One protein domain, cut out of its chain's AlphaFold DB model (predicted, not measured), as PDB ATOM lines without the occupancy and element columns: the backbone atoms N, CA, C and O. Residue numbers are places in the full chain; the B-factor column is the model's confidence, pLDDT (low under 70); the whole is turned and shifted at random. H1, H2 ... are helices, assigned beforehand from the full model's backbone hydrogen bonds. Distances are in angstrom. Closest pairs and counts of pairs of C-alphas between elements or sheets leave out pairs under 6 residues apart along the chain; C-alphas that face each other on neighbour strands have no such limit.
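What this domain is: This is residues 3 to 47 of the 113 residues of an uncharacterized protein of Pseudomonas citronellolis (UniProt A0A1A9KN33). What shape do these atoms make? Two helices, H1 and then the longer H2, lie side by side and run opposite ways, and the chain folds back between them through a loop at one end of a rod. The pair is loosely joined, with few close approaches between the helices. What is it built of? The printed part has 45 residues with two named helices and no named strand, and its class is all helix. How tightly is it gathered? It is only just loose, close to compact, with a radius of gyration of the C-alphas of 11.7 A and spans of 36 by 17 by 11 A.

Where its parts are: Where is the first helix? H1 holds residues 4 to 18 and is 21.7 A long from first to last C-alpha, beginning at C-alpha 4 (-39.947, -24.157, 55.497). Where is the second? H2 holds residues 27 to 47, 30.3 A long, from C-alpha 27 at (-44.793, -38.029, 25.882) to C-alpha 47 at (-45.980, -20.849, 50.841).

How they stand to each other: How near do the helices come? H1 and H2 are close but not clearly touching, and their closest C-alphas, those of Phe 11 and Arg 40, are 7.4 A apart. How are they turned? They run opposite ways at a shallow tilt of 31 degrees. What do the backbones show? In H2 every O i to N i+4 pair is within hydrogen-bond range; in H1 8 of 11 are.

The domain as a whole: How large is it? The two C-alphas farthest apart, those of His 3 and Ile 24, are 36.1 A apart. Is the printed part unbroken? It has no cut, and the link from H1 to H2, 8 residues, is short. Where is confidence low? The mean pLDDT of the printed part is 70.3, and 22 residues are under 70, among them residues 3 to 8, 17 to 23 and 43 to 47.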
ATOM      1  N   HIS A   3     -42.735 -26.142  58.631       36.53
ATOM      2  CA  HIS A   3     -41.280 -26.096  58.563       36.53
ATOM      3  C   HIS A   3     -40.853 -25.871  57.107       36.53
ATOM      4  O   HIS A   3     -40.854 -26.798  56.299       36.53
ATOM      5  N   THR A   4     -40.462 -24.637  56.795       51.69
ATOM      6  CA  THR A   4     -39.947 -24.157  55.497       51.69
ATOM      7  C   THR A   4     -38.841 -25.036  54.894       51.69
ATOM      8  O   THR A   4     -38.698 -25.102  53.679       51.69
ATOM      9  N   ASN A   5     -38.097 -25.781  55.718       53.97
ATOM     10  CA  ASN A   5     -36.969 -26.603  55.267       53.97
ATOM     11  C   ASN A   5     -37.358 -27.828  54.416       53.97
ATOM     12  O   ASN A   5     -36.522 -28.317  53.662       53.97
ATOM     13  N   GLN A   6     -38.586 -28.351  54.520       56.88
ATOM     14  CA  GLN A   6     -38.976 -29.568  53.787       56.88
ATOM     15  C   GLN A   6     -39.424 -29.293  52.346       56.88
ATOM     16  O   GLN A   6     -39.158 -30.101  51.461       56.88
ATOM     17  N   LEU A   7     -40.073 -28.152  52.096       60.97
ATOM     18  CA  LEU A   7     -40.524 -27.781  50.752       60.97
ATOM     19  C   LEU A   7     -39.382 -27.237  49.894       60.97
ATOM     20  O   LEU A   7     -39.352 -27.512  48.699       60.97
ATOM     21  N   GLN A   8     -38.410 -26.551  50.503       64.19
ATOM     22  CA  GLN A   8     -37.253 -26.026  49.778       64.19
ATOM     23  C   GLN A   8     -36.443 -27.143  49.106       64.19
ATOM     24  O   GLN A   8     -36.209 -27.084  47.906       64.19
ATOM     25  N   ALA A   9     -36.125 -28.217  49.838       70.44
ATOM     26  CA  ALA A   9     -35.407 -29.364  49.278       70.44
ATOM     27  C   ALA A   9     -36.161 -30.023  48.106       70.44
ATOM     28  O   ALA A   9     -35.551 -30.515  47.158       70.44
ATOM     29  N   LEU A  10     -37.496 -30.015  48.163       67.56
ATOM     30  CA  LEU A  10     -38.360 -30.553  47.117       67.56
ATOM     31  C   LEU A  10     -38.375 -29.630  45.886       67.56
ATOM     32  O   LEU A  10     -38.331 -30.108  44.753       67.56
ATOM     33  N   PHE A  11     -38.364 -28.309  46.086       68.44
ATOM     34  CA  PHE A  11     -38.231 -27.335  45.003       68.44
ATOM     35  C   PHE A  11     -36.867 -27.396  44.316       68.44
ATOM     36  O   PHE A  11     -36.828 -27.379  43.086       68.44
ATOM     37  N   ASP A  12     -35.785 -27.554  45.076       73.88
ATOM     38  CA  ASP A  12     -34.427 -27.666  44.535       73.88
ATOM     39  C   ASP A  12     -34.282 -28.928  43.654       73.88
ATOM     40  O   ASP A  12     -33.693 -28.889  42.571       73.88
ATOM     41  N   GLN A  13     -34.887 -30.051  44.065       72.69
ATOM     42  CA  GLN A  13     -34.927 -31.284  43.264       72.69
ATOM     43  C   GLN A  13     -35.727 -31.126  41.962       72.69
ATOM     44  O   GLN A  13     -35.350 -31.680  40.928       72.69
ATOM     45  N   LEU A  14     -36.824 -30.365  41.994       69.75
ATOM     46  CA  LEU A  14     -37.629 -30.079  40.805       69.75
ATOM     47  C   LEU A  14     -36.915 -29.148  39.826       69.75
ATOM     48  O   LEU A  14     -37.043 -29.322  38.616       69.75
ATOM     49  N   GLU A  15     -36.150 -28.185  40.327       70.69
ATOM     50  CA  GLU A  15     -35.340 -27.292  39.501       70.69
ATOM     51  C   GLU A  15     -34.194 -28.045  38.812       70.69
ATOM     52  O   GLU A  15     -33.951 -27.845  37.622       70.69
ATOM     53  N   ALA A  16     -33.569 -29.007  39.499       74.25
ATOM     54  CA  ALA A  16     -32.585 -29.904  38.890       74.25
ATOM     55  C   ALA A  16     -33.182 -30.757  37.751       74.25
ATOM     56  O   ALA A  16     -32.524 -30.986  36.737       74.25
ATOM     57  N   LEU A  17     -34.445 -31.188  37.870       68.06
ATOM     58  CA  LEU A  17     -35.153 -31.911  36.804       68.06
ATOM     59  C   LEU A  17     -35.458 -31.029  35.580       68.06
ATOM     60  O   LEU A  17     -35.522 -31.548  34.468       68.06
ATOM     61  N   GLN A  18     -35.605 -29.712  35.757       64.88
ATOM     62  CA  GLN A  18     -35.813 -28.760  34.656       64.88
ATOM     63  C   GLN A  18     -34.544 -28.504  33.824       64.88
ATOM     64  O   GLN A  18     -34.649 -27.976  32.721       64.88
ATOM     65  N   GLN A  19     -33.362 -28.883  34.323       68.56
ATOM     66  CA  GLN A  19     -32.091 -28.769  33.595       68.56
ATOM     67  C   GLN A  19     -31.859 -29.912  32.596       68.56
ATOM     68  O   GLN A  19     -30.939 -29.839  31.783       68.56
ATOM     69  N   PHE A  20     -32.669 -30.972  32.656       67.94
ATOM     70  CA  PHE A  20     -32.616 -32.044  31.669       67.94
ATOM     71  C   PHE A  20     -33.253 -31.597  30.359       67.94
ATOM     72  O   PHE A  20     -34.254 -30.885  30.357       67.94
ATOM     73  N   ASP A  21     -32.689 -32.052  29.243       65.38
ATOM     74  CA  ASP A  21     -33.245 -31.790  27.922       65.38
ATOM     75  C   ASP A  21     -34.587 -32.524  27.766       65.38
ATOM     76  O   ASP A  21     -34.666 -33.727  27.491       65.38
ATOM     77  N   LEU A  22     -35.664 -31.786  28.038       64.88
ATOM     78  CA  LEU A  22     -37.019 -32.313  28.095       64.88
ATOM     79  C   LEU A  22     -37.520 -32.741  26.716       64.88
ATOM     80  O   LEU A  22     -38.495 -33.484  26.652       64.88
ATOM     81  N   GLU A  23     -36.884 -32.326  25.614       66.19
ATOM     82  CA  GLU A  23     -37.327 -32.659  24.256       66.19
ATOM     83  C   GLU A  23     -37.193 -34.153  23.940       66.19
ATOM     84  O   GLU A  23     -38.018 -34.699  23.201       66.19
ATOM     85  N   ILE A  24     -36.248 -34.832  24.590       74.88
ATOM     86  CA  ILE A  24     -35.918 -36.249  24.377       74.88
ATOM     87  C   ILE A  24     -36.848 -37.183  25.175       74.88
ATOM     88  O   ILE A  24     -36.874 -38.395  24.953       74.88
ATOM     89  N   LEU A  25     -37.641 -36.640  26.103       72.50
ATOM     90  CA  LEU A  25     -38.524 -37.445  26.941       72.50
ATOM     91  C   LEU A  25     -39.736 -37.976  26.152       72.50
ATOM     92  O   LEU A  25     -40.353 -37.227  25.377       72.50
ATOM     93  N   PRO A  26     -40.128 -39.244  26.377       84.06
ATOM     94  CA  PRO A  26     -41.381 -39.771  25.862       84.06
ATOM     95  C   PRO A  26     -42.582 -38.991  26.437       84.06
ATOM     96  O   PRO A  26     -42.509 -38.342  27.486       84.06
ATOM     97  N   ALA A  27     -43.675 -38.956  25.669       81.25
ATOM     98  CA  ALA A  27     -44.793 -38.029  25.882       81.25
ATOM     99  C   ALA A  27     -45.500 -38.205  27.239       81.25
ATOM    100  O   ALA A  27     -46.002 -37.241  27.816       81.25
ATOM    101  N   ASP A  28     -45.506 -39.426  27.758       82.00
ATOM    102  CA  ASP A  28     -46.004 -39.795  29.078       82.00
ATOM    103  C   ASP A  28     -45.188 -39.143  30.207       82.00
ATOM    104  O   ASP A  28     -45.764 -38.523  31.102       82.00
ATOM    105  N   LEU A  29     -43.856 -39.186  30.130       76.12
ATOM    106  CA  LEU A  29     -42.976 -38.535  31.105       76.12
ATOM    107  C   LEU A  29     -43.061 -37.003  31.035       76.12
ATOM    108  O   LEU A  29     -43.075 -36.343  32.076       76.12
ATOM    109  N   LYS A  30     -43.209 -36.429  29.833       77.75
ATOM    110  CA  LYS A  30     -43.478 -34.987  29.661       77.75
ATOM    111  C   LYS A  30     -44.772 -34.567  30.361       77.75
ATOM    112  O   LYS A  30     -44.783 -33.573  31.081       77.75
ATOM    113  N   ALA A  31     -45.849 -35.336  30.193       80.44
ATOM    114  CA  ALA A  31     -47.133 -35.044  30.830       80.44
ATOM    115  C   ALA A  31     -47.054 -35.104  32.367       80.44
ATOM    116  O   ALA A  31     -47.670 -34.282  33.049       80.44
ATOM    117  N   VAL A  32     -46.276 -36.042  32.917       82.88
ATOM    118  CA  VAL A  32     -46.020 -36.117  34.364       82.88
ATOM    119  C   VAL A  32     -45.263 -34.881  34.848       82.88
ATOM    120  O   VAL A  32     -45.681 -34.270  35.829       82.88
ATOM    121  N   LEU A  33     -44.203 -34.461  34.152       77.62
ATOM    122  CA  LEU A  33     -43.428 -33.276  34.532       77.62
ATOM    123  C   LEU A  33     -44.248 -31.983  34.486       77.62
ATOM    124  O   LEU A  33     -44.107 -31.150  35.380       77.62
ATOM    125  N   VAL A  34     -45.135 -31.826  33.499       80.81
ATOM    126  CA  VAL A  34     -46.060 -30.683  33.439       80.81
ATOM    127  C   VAL A  34     -46.948 -30.642  34.682       80.81
ATOM    128  O   VAL A  34     -46.974 -29.623  35.366       80.81
ATOM    129  N   LYS A  35     -47.593 -31.761  35.038       81.69
ATOM    130  CA  LYS A  35     -48.430 -31.841  36.249       81.69
ATOM    131  C   LYS A  35     -47.640 -31.549  37.521       81.69
ATOM    132  O   LYS A  35     -48.104 -30.820  38.389       81.69
ATOM    133  N   VAL A  36     -46.434 -32.099  37.629       80.31
ATOM    134  CA  VAL A  36     -45.556 -31.851  38.776       80.31
ATOM    135  C   VAL A  36     -45.191 -30.366  38.874       80.31
ATOM    136  O   VAL A  36     -45.181 -29.809  39.970       80.31
ATOM    137  N   ASN A  37     -44.946 -29.692  37.749       75.44
ATOM    138  CA  ASN A  37     -44.662 -28.260  37.730       75.44
ATOM    139  C   ASN A  37     -45.901 -27.406  38.065       75.44
ATOM    140  O   ASN A  37     -45.777 -26.396  38.754       75.44
ATOM    141  N   GLU A  38     -47.099 -27.814  37.641       76.94
ATOM    142  CA  GLU A  38     -48.358 -27.171  38.044       76.94
ATOM    143  C   GLU A  38     -48.583 -27.270  39.561       76.94
ATOM    144  O   GLU A  38     -48.858 -26.264  40.216       76.94
ATOM    145  N   GLU A  39     -48.406 -28.459  40.144       75.38
ATOM    146  CA  GLU A  39     -48.511 -28.659  41.596       75.38
ATOM    147  C   GLU A  39     -47.420 -27.896  42.362       75.38
ATOM    148  O   GLU A  39     -47.695 -27.293  43.400       75.38
ATOM    149  N   ARG A  40     -46.199 -27.814  41.814       72.50
ATOM    150  CA  ARG A  40     -45.129 -26.960  42.351       72.50
ATOM    151  C   ARG A  40     -45.571 -25.500  42.436       72.50
ATOM    152  O   ARG A  40     -45.377 -24.875  43.475       72.50
ATOM    153  N   GLN A  41     -46.175 -24.953  41.382       69.62
ATOM    154  CA  GLN A  41     -46.637 -23.561  41.383       69.62
ATOM    155  C   GLN A  41     -47.759 -23.319  42.399       69.62
ATOM    156  O   GLN A  41     -47.777 -22.279  43.064       69.62
ATOM    157  N   LYS A  42     -48.655 -24.296  42.594       73.00
ATOM    158  CA  LYS A  42     -49.659 -24.243  43.669       73.00
ATOM    159  C   LYS A  42     -48.997 -24.214  45.048       73.00
ATOM    160  O   LYS A  42     -49.375 -23.391  45.876       73.00
ATOM    161  N   LEU A  43     -47.980 -25.048  45.281       67.81
ATOM    162  CA  LEU A  43     -47.234 -25.083  46.545       67.81
ATOM    163  C   LEU A  43     -46.459 -23.788  46.812       67.81
ATOM    164  O   LEU A  43     -46.505 -23.285  47.929       67.81
ATOM    165  N   ILE A  44     -45.811 -23.207  45.798       66.06
ATOM    166  CA  ILE A  44     -45.152 -21.893  45.910       66.06
ATOM    167  C   ILE A  44     -46.182 -20.814  46.267       66.06
ATOM    168  O   ILE A  44     -45.960 -20.007  47.167       66.06
ATOM    169  N   THR A  45     -47.343 -20.830  45.609       67.12
ATOM    170  CA  THR A  45     -48.436 -19.890  45.902       67.12
ATOM    171  C   THR A  45     -48.961 -20.055  47.332       67.12
ATOM    172  O   THR A  45     -49.314 -19.065  47.972       67.12
ATOM    173  N   LEU A  46     -49.018 -21.286  47.847       64.25
ATOM    174  CA  LEU A  46     -49.419 -21.573  49.225       64.25
ATOM    175  C   LEU A  46     -48.364 -21.138  50.248       64.25
ATOM    176  O   LEU A  46     -48.738 -20.593  51.280       64.25
ATOM    177  N   ASP A  47     -47.072 -21.313  49.966       65.38
ATOM    178  CA  ASP A  47     -45.980 -20.849  50.841       65.38
ATOM    179  C   ASP A  47     -45.938 -19.311  50.956       65.38
ATOM    180  O   ASP A  47     -45.626 -18.734  52.004       65.38
TER     181      ASP A  47